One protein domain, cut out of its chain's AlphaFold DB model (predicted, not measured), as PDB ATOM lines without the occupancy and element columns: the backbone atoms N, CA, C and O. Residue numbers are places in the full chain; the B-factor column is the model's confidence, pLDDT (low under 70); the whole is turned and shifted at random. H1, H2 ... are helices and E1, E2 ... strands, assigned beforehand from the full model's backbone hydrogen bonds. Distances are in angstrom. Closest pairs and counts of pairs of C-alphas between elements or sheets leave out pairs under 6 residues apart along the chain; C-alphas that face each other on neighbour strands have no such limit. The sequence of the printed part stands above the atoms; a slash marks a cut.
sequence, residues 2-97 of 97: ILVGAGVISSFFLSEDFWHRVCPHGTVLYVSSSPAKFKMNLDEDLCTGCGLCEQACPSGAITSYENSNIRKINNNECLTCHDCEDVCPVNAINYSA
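Overview. This is residues 2 to 97 of the 97 residues of the protein "Ferredoxin" of Halarsenatibacter silvermanii (UniProt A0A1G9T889). A long thin arm of three helices in a line, H1, H2 and H3, sticks out from a small compact head made of two antiparallel strand pairs and two short helices. In the head, the pair E1 and E4 and the hairpin E2 and E3 make two small separate sheets, and H4 and H5 sit together to one side of them, H4 close to E2 and H5 close to E4. The printed part has 96 residues, with five named helices and four named strands in the order H1 H2 H3 E1 H4 E2 E3 H5 E4, of mixed class. The whole is extended, a rod spanning 69 by 24 by 24 A with a radius of gyration of the C-alphas of 21.0 A; the arm makes the length.

Arrangement. H1, residues 2 to 13, and H2, residues 17 to 21, are apart. H2 is close to but not clearly touching H3, residues 24 to 32, the closest C-alphas being those of His 20 and Gly 26, 7.8 A apart. E1, residues 39 to 42, is the antiparallel neighbour of E4, residues 93 to 96, at 144 degrees between directions, with N 41 and O 94 within hydrogen-bond range at 2.9 A. H4, residues 52 to 56, touches H5, residues 83 to 86, the closest C-alphas being those of Cys 53 and Cys 84 at 4.4 A. E2, residues 62 to 65, and E3, residues 68 to 73, form an antiparallel hairpin at 149 degrees, with N 72 and O 63 at 2.8 A. The closest C-alphas of E1 and E3 are those of Met 40 and Ile 73, 7.0 A apart; those of H4 and E2 are Glu 54 and Ile 62, 5.2 A; those of H5 and E4 are Glu 85 and Ile 93, 5.2 A. Every O i to N i+4 pair is within hydrogen-bond range in H1, H3 and H4; H2 has 0 of 1, with 1 of 2 O i to N i+3 pairs, and H5 is too short for such a pair.

Along the chain. H1 begins at C-alpha 2 (29.140, 0.663, 56.358) and is 16.9 A long; H2 measures 6.7 A and H3 12.2 A. E1 is 9.9 A long, H4 6.2 A, E2 10.2 A, E3 14.0 A and H5 5.3 A. E4, 9.4 A, ends at C-alpha 96 (23.847, 57.484, 48.454).

Size, cuts and confidence. Residues 2 to 33 stand free, and the body without them spans 30 by 22 by 21 A. The C-alphas of Ile 2 and Asp 45, the two farthest apart, are 69.5 A from each other. The printed part has no cut and no long link. Mean pLDDT of the printed part is 80.7; 30 residues are under 70, among them residues 2 to 24 and 32 to 35.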
ATOM      1  N   ILE A   2      30.421   0.631  57.106       56.03
ATOM      2  CA  ILE A   2      29.140   0.663  56.358       56.03
ATOM      3  C   ILE A   2      28.472   2.057  56.367       56.03
ATOM      4  O   ILE A   2      27.977   2.501  55.338       56.03
ATOM      5  N   LEU A   3      28.534   2.794  57.486       51.44
ATOM      6  CA  LEU A   3      27.983   4.161  57.583       51.44
ATOM      7  C   LEU A   3      28.705   5.172  56.676       51.44
ATOM      8  O   LEU A   3      28.076   6.071  56.129       51.44
ATOM      9  N   VAL A   4      30.013   4.987  56.475       57.34
ATOM     10  CA  VAL A   4      30.808   5.816  55.555       57.34
ATOM     11  C   VAL A   4      30.424   5.498  54.107       57.34
ATOM     12  O   VAL A   4      30.238   6.409  53.310       57.34
ATOM     13  N   GLY A   5      30.210   4.216  53.786       59.75
ATOM     14  CA  GLY A   5      29.763   3.783  52.460       59.75
ATOM     15  C   GLY A   5      28.393   4.340  52.069       59.75
ATOM     16  O   GLY A   5      28.235   4.816  50.952       59.75
ATOM     17  N   ALA A   6      27.424   4.364  52.992       63.84
ATOM     18  CA  ALA A   6      26.096   4.924  52.729       63.84
ATOM     19  C   ALA A   6      26.132   6.439  52.444       63.84
ATOM     20  O   ALA A   6      25.446   6.894  51.533       63.84
ATOM     21  N   GLY A   7      26.972   7.199  53.161       61.12
ATOM     22  CA  GLY A   7      27.162   8.636  52.918       61.12
ATOM     23  C   GLY A   7      27.868   8.949  51.591       61.12
ATOM     24  O   GLY A   7      27.538   9.925  50.915       61.12
ATOM     25  N   VAL A   8      28.803   8.093  51.166       64.31
ATOM     26  CA  VAL A   8      29.448   8.211  49.847       64.31
ATOM     27  C   VAL A   8      28.460   7.849  48.734       64.31
ATOM     28  O   VAL A   8      28.364   8.576  47.754       64.31
ATOM     29  N   ILE A   9      27.647   6.803  48.905       67.69
ATOM     30  CA  ILE A   9      26.627   6.403  47.920       67.69
ATOM     31  C   ILE A   9      25.510   7.458  47.804       67.69
ATOM     32  O   ILE A   9      25.062   7.738  46.695       67.69
ATOM     33  N   SER A  10      25.099   8.118  48.896       56.97
ATOM     34  CA  SER A  10      24.147   9.241  48.823       56.97
ATOM     35  C   SER A  10      24.723  10.476  48.122       56.97
ATOM     36  O   SER A  10      23.965  11.248  47.546       56.97
ATOM     37  N   SER A  11      26.050  10.639  48.123       57.16
ATOM     38  CA  SER A  11      26.747  11.690  47.363       57.16
ATOM     39  C   SER A  11      26.810  11.388  45.857       57.16
ATOM     40  O   SER A  11      27.014  12.296  45.063       57.16
ATOM     41  N   PHE A  12      26.607  10.128  45.452       58.44
ATOM     42  CA  PHE A  12      26.513   9.725  44.042       58.44
ATOM     43  C   PHE A  12      25.103   9.898  43.452       58.44
ATOM     44  O   PHE A  12      24.971  10.004  42.236       58.44
ATOM     45  N   PHE A  13      24.051   9.920  44.283       56.47
ATOM     46  CA  PHE A  13      22.657  10.059  43.829       56.47
ATOM     47  C   PHE A  13      22.038  11.445  44.069       56.47
ATOM     48  O   PHE A  13      21.071  11.785  43.391       56.47
ATOM     49  N   LEU A  14      22.577  12.265  44.976       56.84
ATOM     50  CA  LEU A  14      22.288  13.700  45.008       56.84
ATOM     51  C   LEU A  14      23.430  14.423  44.306       56.84
ATOM     52  O   LEU A  14      24.514  14.550  44.869       56.84
ATOM     53  N   SER A  15      23.179  14.860  43.070       57.78
ATOM     54  CA  SER A  15      24.148  15.629  42.295       57.78
ATOM     55  C   SER A  15      24.639  16.848  43.081       57.78
ATOM     56  O   SER A  15      23.927  17.410  43.921       57.78
ATOM     57  N   GLU A  16      25.868  17.264  42.781       54.62
ATOM     58  CA  GLU A  16      26.566  18.420  43.362       54.62
ATOM     59  C   GLU A  16      25.712  19.714  43.335       54.62
ATOM     60  O   GLU A  16      25.899  20.614  44.153       54.62
ATOM     61  N   ASP A  17      24.678  19.763  42.486       52.16
ATOM     62  CA  ASP A  17      23.668  20.823  42.397       52.16
ATOM     63  C   ASP A  17      22.769  20.995  43.635       52.16
ATOM     64  O   ASP A  17      22.176  22.065  43.821       52.16
ATOM     65  N   PHE A  18      22.594  19.958  44.466       52.25
ATOM     66  CA  PHE A  18      21.657  20.012  45.597       52.25
ATOM     67  C   PHE A  18      22.228  20.801  46.785       52.25
ATOM     68  O   PHE A  18      21.493  21.516  47.470       52.25
ATOM     69  N   TRP A  19      23.551  20.765  46.981       55.75
ATOM     70  CA  TRP A  19      24.229  21.511  48.047       55.75
ATOM     71  C   TRP A  19      24.216  23.024  47.820       55.75
ATOM     72  O   TRP A  19      24.125  23.771  48.788       55.75
ATOM     73  N   HIS A  20      24.239  23.502  46.574       55.47
ATOM     74  CA  HIS A  20      24.183  24.942  46.278       55.47
ATOM     75  C   HIS A  20      22.764  25.522  46.388       55.47
ATOM     76  O   HIS A  20      22.608  26.711  46.659       55.47
ATOM     77  N   ARG A  21      21.724  24.689  46.233       51.66
ATOM     78  CA  ARG A  21      20.318  25.100  46.402       51.66
ATOM     79  C   ARG A  21      19.843  25.088  47.854       51.66
ATOM     80  O   ARG A  21      18.967  25.870  48.206       51.66
ATOM     81  N   VAL A  22      20.423  24.229  48.691       59.06
ATOM     82  CA  VAL A  22      20.101  24.094  50.123       59.06
ATOM     83  C   VAL A  22      21.369  24.301  50.951       59.06
ATOM     84  O   VAL A  22      21.636  23.575  51.899       59.06
ATOM     85  N   CYS A  23      22.198  25.287  50.600       62.56
ATOM     86  CA  CYS A  23      23.290  25.679  51.481       62.56
ATOM     87  C   CYS A  23      22.696  26.577  52.575       62.56
ATOM     88  O   CYS A  23      22.416  27.747  52.289       62.56
ATOM     89  N   PRO A  24      22.501  26.096  53.820       63.62
ATOM     90  CA  PRO A  24      21.945  26.924  54.889       63.62
ATOM     91  C   PRO A  24      22.788  28.183  55.101       63.62
ATOM     92  O   PRO A  24      22.250  29.238  55.412       63.62
ATOM     93  N   HIS A  25      24.094  28.107  54.837       70.62
ATOM     94  CA  HIS A  25      24.981  29.257  54.925       70.62
ATOM     95  C   HIS A  25      24.722  30.296  53.818       70.62
ATOM     96  O   HIS A  25      24.780  31.490  54.097       70.62
ATOM     97  N   GLY A  26      24.394  29.875  52.591       67.44
ATOM     98  CA  GLY A  26      24.088  30.777  51.474       67.44
ATOM     99  C   GLY A  26      22.745  31.490  51.644       67.44
ATOM    100  O   GLY A  26      22.667  32.702  51.465       67.44
ATOM    101  N   THR A  27      21.704  30.772  52.077       71.12
ATOM    102  CA  THR A  27      20.386  31.366  52.367       71.12
ATOM    103  C   THR A  27      20.436  32.311  53.571       71.12
ATOM    104  O   THR A  27      19.829  33.382  53.534       71.12
ATOM    105  N   VAL A  28      21.192  31.956  54.619       75.88
ATOM    106  CA  VAL A  28      21.414  32.830  55.785       75.88
ATOM    107  C   VAL A  28      22.197  34.084  55.396       75.88
ATOM    108  O   VAL A  28      21.828  35.181  55.813       75.88
ATOM    109  N   LEU A  29      23.235  33.962  54.562       67.44
ATOM    110  CA  LEU A  29      23.970  35.131  54.078       67.44
ATOM    111  C   LEU A  29      23.081  36.022  53.203       67.44
ATOM    112  O   LEU A  29      23.020  37.218  53.470       67.44
ATOM    113  N   TYR A  30      22.317  35.446  52.268       68.19
ATOM    114  CA  TYR A  30      21.405  36.185  51.388       68.19
ATOM    115  C   TYR A  30      20.343  36.982  52.160       68.19
ATOM    116  O   TYR A  30      20.138  38.165  51.886       68.19
ATOM    117  N   VAL A  31      19.687  36.375  53.159       71.44
ATOM    118  CA  VAL A  31      18.667  37.084  53.953       71.44
ATOM    119  C   VAL A  31      19.285  38.182  54.823       71.44
ATOM    120  O   VAL A  31      18.666  39.226  55.022       71.44
ATOM    121  N   SER A  32      20.522  37.987  55.298       69.25
ATOM    122  CA  SER A  32      21.243  38.995  56.083       69.25
ATOM    123  C   SER A  32      21.755  40.171  55.241       69.25
ATOM    124  O   SER A  32      21.918  41.268  55.770       69.25
ATOM    125  N   SER A  33      21.969  39.973  53.936       68.06
ATOM    126  CA  SER A  33      22.521  40.987  53.029       68.06
ATOM    127  C   SER A  33      21.466  41.824  52.290       68.06
ATOM    128  O   SER A  33      21.826  42.684  51.491       68.06
ATOM    129  N   SER A  34      20.167  41.572  52.502       66.00
ATOM    130  CA  SER A  34      19.131  41.927  51.519       66.00
ATOM    131  C   SER A  34      18.639  43.388  51.459       66.00
ATOM    132  O   SER A  34      17.983  43.700  50.465       66.00
ATOM    133  N   PRO A  35      18.907  44.322  52.393       65.38
ATOM    134  CA  PRO A  35      18.742  45.731  52.042       65.38
ATOM    135  C   PRO A  35      20.020  46.512  52.318       65.38
ATOM    136  O   PRO A  35      20.198  47.109  53.384       65.38
ATOM    137  N   ALA A  36      20.895  46.558  51.314       72.75
ATOM    138  CA  ALA A  36      21.889  47.613  51.232       72.75
ATOM    139  C   ALA A  36      21.140  48.953  51.148       72.75
ATOM    140  O   ALA A  36      20.513  49.263  50.136       72.75
ATOM    141  N   LYS A  37      21.134  49.717  52.252       80.00
ATOM    142  CA  LYS A  37      20.557  51.069  52.271       80.00
ATOM    143  C   LYS A  37      21.265  51.965  51.263       80.00
ATOM    144  O   LYS A  37      20.605  52.722  50.579       80.00
ATOM    145  N   PHE A  38      22.582  51.830  51.168       86.81
ATOM    146  CA  PHE A  38      23.430  52.599  50.272       86.81
ATOM    147  C   PHE A  38      23.559  51.903  48.921       86.81
ATOM    148  O   PHE A  38      23.865  50.709  48.863       86.81
ATOM    149  N   LYS A  39      23.330  52.651  47.846       91.81
ATOM    150  CA  LYS A  39      23.321  52.159  46.471       91.81
ATOM    151  C   LYS A  39      23.767  53.259  45.507       91.81
ATOM    152  O   LYS A  39      23.856  54.426  45.876       91.81
ATOM    153  N   MET A  40      24.041  52.887  44.262       93.44
ATOM    154  CA  MET A  40      24.341  53.877  43.233       93.44
ATOM    155  C   MET A  40      23.041  54.523  42.763       93.44
ATOM    156  O   MET A  40      22.110  53.830  42.332       93.44
ATOM    157  N   ASN A  41      22.985  55.847  42.863       93.12
ATOM    158  CA  ASN A  41      21.870  56.657  42.407       93.12
ATOM    159  C   ASN A  41      22.284  57.499  41.202       93.12
ATOM    160  O   ASN A  41      23.413  57.982  41.128       93.12
ATOM    161  N   LEU A  42      21.352  57.675  40.268       93.25
ATOM    162  CA  LEU A  42      21.522  58.527  39.103       93.25
ATOM    163  C   LEU A  42      20.530  59.687  39.196       93.25
ATOM    164  O   LEU A  42      19.337  59.471  39.388       93.25
ATOM    165  N   ASP A  43      21.046  60.901  39.076       93.62
ATOM    166  CA  ASP A  43      20.275  62.129  38.964       93.62
ATOM    167  C   ASP A  43      19.825  62.302  37.507       93.62
ATOM    168  O   ASP A  43      20.639  62.487  36.594       93.62
ATOM    169  N   GLU A  44      18.520  62.163  37.281       91.56
ATOM    170  CA  GLU A  44      17.927  62.227  35.945       91.56
ATOM    171  C   GLU A  44      17.974  63.647  35.357       91.56
ATOM    172  O   GLU A  44      18.045  63.785  34.137       91.56
ATOM    173  N   ASP A  45      18.014  64.688  36.194       91.44
ATOM    174  CA  ASP A  45      18.040  66.086  35.749       91.44
ATOM    175  C   ASP A  45      19.428  66.486  35.226       91.44
ATOM    176  O   ASP A  45      19.555  67.296  34.303       91.44
ATOM    177  N   LEU A  46      20.486  65.895  35.787       93.25
ATOM    178  CA  LEU A  46      21.867  66.110  35.344       93.25
ATOM    179  C   LEU A  46      22.279  65.181  34.195       93.25
ATOM    180  O   LEU A  46      23.221  65.480  33.454       93.25
ATOM    181  N   CYS A  47      21.618  64.033  34.043       93.69
ATOM    182  CA  CYS A  47      22.012  63.021  33.074       93.69
ATOM    183  C   CYS A  47      21.772  63.486  31.628       93.69
ATOM    184  O   CYS A  47      20.650  63.662  31.165       93.69
ATOM    185  N   THR A  48      22.852  63.589  30.856       92.75
ATOM    186  CA  THR A  48      22.801  63.961  29.430       92.75
ATOM    187  C   THR A  48      22.596  62.773  28.491       92.75
ATOM    188  O   THR A  48      22.475  62.949  27.280       92.75
ATOM    189  N   GLY A  49      22.614  61.547  29.020       93.12
ATOM    190  CA  GLY A  49      22.463  60.329  28.228       93.12
ATOM    191  C   GLY A  49      23.676  59.910  27.397       93.12
ATOM    192  O   GLY A  49      23.540  59.047  26.533       93.12
ATOM    193  N   CYS A  50      24.869  60.449  27.675       93.88
ATOM    194  CA  CYS A  50      26.094  60.193  26.899       93.88
ATOM    195  C   CYS A  50      26.544  58.719  26.812       93.88
ATOM    196  O   CYS A  50      27.275  58.365  25.892       93.88
ATOM    197  N   GLY A  51      26.132  57.857  27.751       93.06
ATOM    198  CA  GLY A  51      26.416  56.413  27.722       93.06
ATOM    199  C   GLY A  51      27.822  55.996  28.173       93.06
ATOM    200  O   GLY A  51      28.128  54.809  28.156       93.06
ATOM    201  N   LEU A  52      28.669  56.925  28.630       95.25
ATOM    202  CA  LEU A  52      30.021  56.604  29.123       95.25
ATOM    203  C   LEU A  52      29.998  55.649  30.325       95.25
ATOM    204  O   LEU A  52      30.767  54.694  30.374       95.25
ATOM    205  N   CYS A  53      29.069  55.863  31.259       95.88
ATOM    206  CA  CYS A  53      28.900  55.003  32.428       95.88
ATOM    207  C   CYS A  53      28.534  53.558  32.059       95.88
ATOM    208  O   CYS A  53      28.969  52.632  32.732       95.88
ATOM    209  N   GLU A  54      27.762  53.353  30.990       95.06
ATOM    210  CA  GLU A  54      27.395  52.017  30.510       95.06
ATOM    211  C   GLU A  54      28.609  51.273  29.952       95.06
ATOM    212  O   GLU A  54      28.811  50.110  30.283       95.06
ATOM    213  N   GLN A  55      29.461  51.960  29.188       94.94
ATOM    214  CA  GLN A  55      30.698  51.378  28.652       94.94
ATOM    215  C   GLN A  55      31.728  51.074  29.743       94.94
ATOM    216  O   GLN A  55      32.479  50.109  29.626       94.94
ATOM    217  N   ALA A  56      31.772  51.896  30.793       96.25
ATOM    218  CA  ALA A  56      32.678  51.701  31.918       96.25
ATOM    219  C   ALA A  56      32.213  50.604  32.884       96.25
ATOM    220  O   ALA A  56      33.030  50.088  33.635       96.25
ATOM    221  N   CYS A  57      30.924  50.245  32.894       96.62
ATOM    222  CA  CYS A  57      30.371  49.316  33.875       96.62
ATOM    223  C   CYS A  57      30.831  47.868  33.609       96.62
ATOM    224  O   CYS A  57      30.351  47.245  32.657       96.62
ATOM    225  N   PRO A  58      31.675  47.268  34.471       95.56
ATOM    226  CA  PRO A  58      32.204  45.925  34.230       95.56
ATOM    227  C   PRO A  58      31.148  44.825  34.399       95.56
ATOM    228  O   PRO A  58      31.287  43.747  33.827       95.56
ATOM    229  N   SER A  59      30.093  45.078  35.182       95.56
ATOM    230  CA  SER A  59      29.003  44.119  35.394       95.56
ATOM    231  C   SER A  59      27.848  44.261  34.407       95.56
ATOM    232  O   SER A  59      26.928  43.450  34.447       95.56
ATOM    233  N   GLY A  60      27.861  45.279  33.538       94.81
ATOM    234  CA  GLY A  60      26.745  45.551  32.629       94.81
ATOM    235  C   GLY A  60      25.452  45.974  33.338       94.81
ATOM    236  O   GLY A  60      24.376  45.890  32.757       94.81
ATOM    237  N   ALA A  61      25.534  46.449  34.584       95.25
ATOM    238  CA  ALA A  61      24.374  46.815  35.396       95.25
ATOM    239  C   ALA A  61      23.661  48.107  34.946       95.25
ATOM    240  O   ALA A  61      22.674  48.506  35.565       95.25
ATOM    241  N   ILE A  62      24.157  48.803  33.919       94.94
ATOM    242  CA  ILE A  62      23.620  50.090  33.464       94.94
ATOM    243  C   ILE A  62      22.962  49.916  32.097       94.94
ATOM    244  O   ILE A  62      23.588  49.422  31.169       94.94
ATOM    245  N   THR A  63      21.706  50.344  31.969       92.19
ATOM    246  CA  THR A  63      20.916  50.239  30.728       92.19
ATOM    247  C   THR A  63      20.232  51.564  30.382       92.19
ATOM    248  O   THR A  63      20.115  52.450  31.229       92.19
ATOM    249  N   SER A  64      19.785  51.738  29.137       87.94
ATOM    250  CA  SER A  64      18.962  52.881  28.705       87.94
ATOM    251  C   SER A  64      17.471  52.548  28.700       87.94
ATOM    252  O   SER A  64      17.088  51.420  28.390       87.94
ATOM    253  N   TYR A  65      16.617  53.537  28.959       78.88
ATOM    254  CA  TYR A  65      15.176  53.393  28.739       78.88
ATOM    255  C   TYR A  65      14.825  53.450  27.243       78.88
ATOM    256  O   TYR A  65      15.373  54.259  26.504       78.88
ATOM    257  N   GLU A  66      13.844  52.657  26.800       70.69
ATOM    258  CA  GLU A  66      13.396  52.645  25.391       70.69
ATOM    259  C   GLU A  66      12.843  54.000  24.907       70.69
ATOM    260  O   GLU A  66      12.864  54.284  23.715       70.69
ATOM    261  N   ASN A  67      12.378  54.853  25.827       71.75
ATOM    262  CA  ASN A  67      11.732  56.135  25.517       71.75
ATOM    263  C   ASN A  67      12.472  57.360  26.082       71.75
ATOM    264  O   ASN A  67      11.936  58.466  26.052       71.75
ATOM    265  N   SER A  68      13.672  57.183  26.645       75.06
ATOM    266  CA  SER A  68      14.428  58.275  27.259       75.06
ATOM    267  C   SER A  68      15.931  58.042  27.124       75.06
ATOM    268  O   SER A  68      16.410  56.928  27.303       75.06
ATOM    269  N   ASN A  69      16.692  59.107  26.852       83.12
ATOM    270  CA  ASN A  69      18.159  59.048  26.817       83.12
ATOM    271  C   ASN A  69      18.787  58.866  28.214       83.12
ATOM    272  O   ASN A  69      20.006  58.766  28.335       83.12
ATOM    273  N   ILE A  70      17.976  58.805  29.271       89.31
ATOM    274  CA  ILE A  70      18.424  58.627  30.651       89.31
ATOM    275  C   ILE A  70      18.864  57.178  30.897       89.31
ATOM    276  O   ILE A  70      18.239  56.218  30.431       89.31
ATOM    277  N   ARG A  71      19.962  57.024  31.643       91.56
ATOM    278  CA  ARG A  71      20.520  55.722  32.033       91.56
ATOM    279  C   ARG A  71      19.906  55.254  33.350       91.56
ATOM    280  O   ARG A  71      19.555  56.059  34.202       91.56
ATOM    281  N   LYS A  72      19.805  53.943  33.535       92.19
ATOM    282  CA  LYS A  72      19.278  53.298  34.736       92.19
ATOM    283  C   LYS A  72      20.309  52.333  35.294       92.19
ATOM    284  O   LYS A  72      20.864  51.539  34.544       92.19
ATOM    285  N   ILE A  73      20.505  52.366  36.609       93.44
ATOM    286  CA  ILE A  73      21.417  51.464  37.318       93.44
ATOM    287  C   ILE A  73      20.610  50.340  37.981       93.44
ATOM    288  O   ILE A  73      19.733  50.592  38.812       93.44
ATOM    289  N   ASN A  74      20.908  49.089  37.630       93.00
ATOM    290  CA  ASN A  74      20.396  47.907  38.310       93.00
ATOM    291  C   ASN A  74      21.249  47.610  39.550       93.00
ATOM    292  O   ASN A  74      22.315  47.006  39.471       93.00
ATOM    293  N   ASN A  75      20.764  48.013  40.722       90.75
ATOM    294  CA  ASN A  75      21.502  47.842  41.975       90.75
ATOM    295  C   ASN A  75      21.649  46.378  42.432       90.75
ATOM    296  O   ASN A  75      22.500  46.105  43.270       90.75
ATOM    297  N   ASN A  76      20.893  45.434  41.858       88.81
ATOM    298  CA  ASN A  76      21.077  44.006  42.142       88.81
ATOM    299  C   ASN A  76      22.307  43.419  41.429       88.81
ATOM    300  O   ASN A  76      22.849  42.411  41.868       88.81
ATOM    301  N   GLU A  77      22.734  44.047  40.332       90.25
ATOM    302  CA  GLU A  77      23.884  43.641  39.510       90.25
ATOM    303  C   GLU A  77      25.060  44.623  39.656       90.25
ATOM    304  O   GLU A  77      26.140  44.432  39.093       90.25
ATOM    305  N   CYS A  78      24.857  45.706  40.411       92.75
ATOM    306  CA  CYS A  78      25.864  46.719  40.667       92.75
ATOM    307  C   CYS A  78      26.892  46.194  41.670       92.75
ATOM    308  O   CYS A  78      26.570  45.880  42.813       92.75
ATOM    309  N   LEU A  79      28.159  46.172  41.258       92.88
ATOM    310  CA  LEU A  79      29.270  45.769  42.122       92.88
ATOM    311  C   LEU A  79      29.724  46.883  43.077       92.88
ATOM    312  O   LEU A  79      30.587  46.645  43.912       92.88
ATOM    313  N   THR A  80      29.157  48.092  42.960       92.62
ATOM    314  CA  THR A  80      29.586  49.286  43.715       92.62
ATOM    315  C   THR A  80      31.092  49.564  43.541       92.62
ATOM    316  O   THR A  80      31.815  49.811  44.497       92.62
ATOM    317  N   CYS A  81      31.590  49.485  42.301       95.31
ATOM    318  CA  CYS A  81      33.004  49.714  41.974       95.31
ATOM    319  C   CYS A  81      33.373  51.186  41.725       95.31
ATOM    320  O   CYS A  81      34.553  51.483  41.618       95.31
ATOM    321  N   HIS A  82      32.386  52.087  41.645       94.94
ATOM    322  CA  HIS A  82      32.546  53.530  41.385       94.94
ATOM    323  C   HIS A  82      33.052  53.937  39.985       94.94
ATOM    324  O   HIS A  82      33.003  55.118  39.661       94.94
ATOM    325  N   ASP A  83      33.368  52.995  39.091       96.50
ATOM    326  CA  ASP A  83      33.806  53.313  37.716       96.50
ATOM    327  C   ASP A  83      32.840  54.244  36.957       96.50
ATOM    328  O   ASP A  83      33.253  55.108  36.188       96.50
ATOM    329  N   CYS A  84      31.530  54.079  37.166       96.19
ATOM    330  CA  CYS A  84      30.510  54.900  36.514       96.19
ATOM    331  C   CYS A  84      30.456  56.349  37.028       96.19
ATOM    332  O   CYS A  84      30.061  57.233  36.268       96.19
ATOM    333  N   GLU A  85      30.838  56.583  38.284       95.75
ATOM    334  CA  GLU A  85      30.946  57.908  38.899       95.75
ATOM    335  C   GLU A  85      32.155  58.651  38.318       95.75
ATOM    336  O   GLU A  85      32.003  59.763  37.814       95.75
ATOM    337  N   ASP A  86      33.310  57.981  38.250       95.69
ATOM    338  CA  ASP A  86      34.572  58.559  37.771       95.69
ATOM    339  C   ASP A  86      34.525  59.005  36.303       95.69
ATOM    340  O   ASP A  86      35.101  60.029  35.928       95.69
ATOM    341  N   VAL A  87      33.831  58.253  35.443       96.75
ATOM    342  CA  VAL A  87      33.715  58.592  34.013       96.75
ATOM    343  C   VAL A  87      32.606  59.600  33.712       96.75
ATOM    344  O   VAL A  87      32.456  60.008  32.558       96.75
ATOM    345  N   CYS A  88      31.781  59.979  34.695       96.19
ATOM    346  CA  CYS A  88      30.623  60.831  34.460       96.19
ATOM    347  C   CYS A  88      31.037  62.312  34.334       96.19
ATOM    348  O   CYS A  88      31.351  62.951  35.336       96.19
ATOM    349  N   PRO A  89      30.946  62.938  33.144       95.56
ATOM    350  CA  PRO A  89      31.425  64.312  32.948       95.56
ATOM    351  C   PRO A  89      30.573  65.368  33.669       95.56
ATOM    352  O   PRO A  89      31.009  66.497  33.866       95.56
ATOM    353  N   VAL A  90      29.339  65.008  34.027       96.06
ATOM    354  CA  VAL A  90      28.346  65.883  34.665       96.06
ATOM    355  C   VAL A  90      28.098  65.517  36.128       96.06
ATOM    356  O   VAL A  90      27.237  66.122  36.754       96.06
ATOM    357  N   ASN A  91      28.840  64.544  36.677       95.25
ATOM    358  CA  ASN A  91      28.670  64.048  38.049       95.25
ATOM    359  C   ASN A  91      27.207  63.689  38.390       95.25
ATOM    360  O   ASN A  91      26.728  63.939  39.491       95.25
ATOM    361  N   ALA A  92      26.483  63.103  37.432       95.38
ATOM    362  CA  ALA A  92      25.086  62.705  37.611       95.38
ATOM    363  C   ALA A  92      24.925  61.410  38.428       95.38
ATOM    364  O   ALA A  92      23.803  61.019  38.721       95.38
ATOM    365  N   ILE A  93      26.008  60.705  38.766       95.38
ATOM    366  CA  ILE A  93      25.971  59.435  39.504       95.38
ATOM    367  C   ILE A  93      26.647  59.641  40.855       95.38
ATOM    368  O   ILE A  93      27.723  60.223  40.906       95.38
ATOM    369  N   ASN A  94      26.021  59.169  41.935       94.38
ATOM    370  CA  ASN A  94      26.591  59.221  43.280       94.38
ATOM    371  C   ASN A  94      26.221  57.986  44.108       94.38
ATOM    372  O   ASN A  94      25.181  57.357  43.896       94.38
ATOM    373  N   TYR A  95      27.061  57.672  45.093       93.62
ATOM    374  CA  TYR A  95      26.771  56.651  46.093       93.62
ATOM    375  C   TYR A  95      26.015  57.259  47.282       93.62
ATOM    376  O   TYR A  95      26.583  58.005  48.082       93.62
ATOM    377  N   SER A  96      24.726  56.946  47.407       86.00
ATOM    378  CA  SER A  96      23.847  57.484  48.454       86.00
ATOM    379  C   SER A  96      22.819  56.455  48.936       86.00
ATOM    380  O   SER A  96      22.664  55.384  48.345       86.00
ATOM    381  N   ALA A  97      22.179  56.737  50.075       72.12
ATOM    382  CA  ALA A  97      21.134  55.896  50.666       72.12
ATOM    383  C   ALA A  97      19.728  56.434  50.395       72.12
ATOM    384  O   ALA A  97      19.566  57.671  50.482       72.12
TER     385      ALA A  97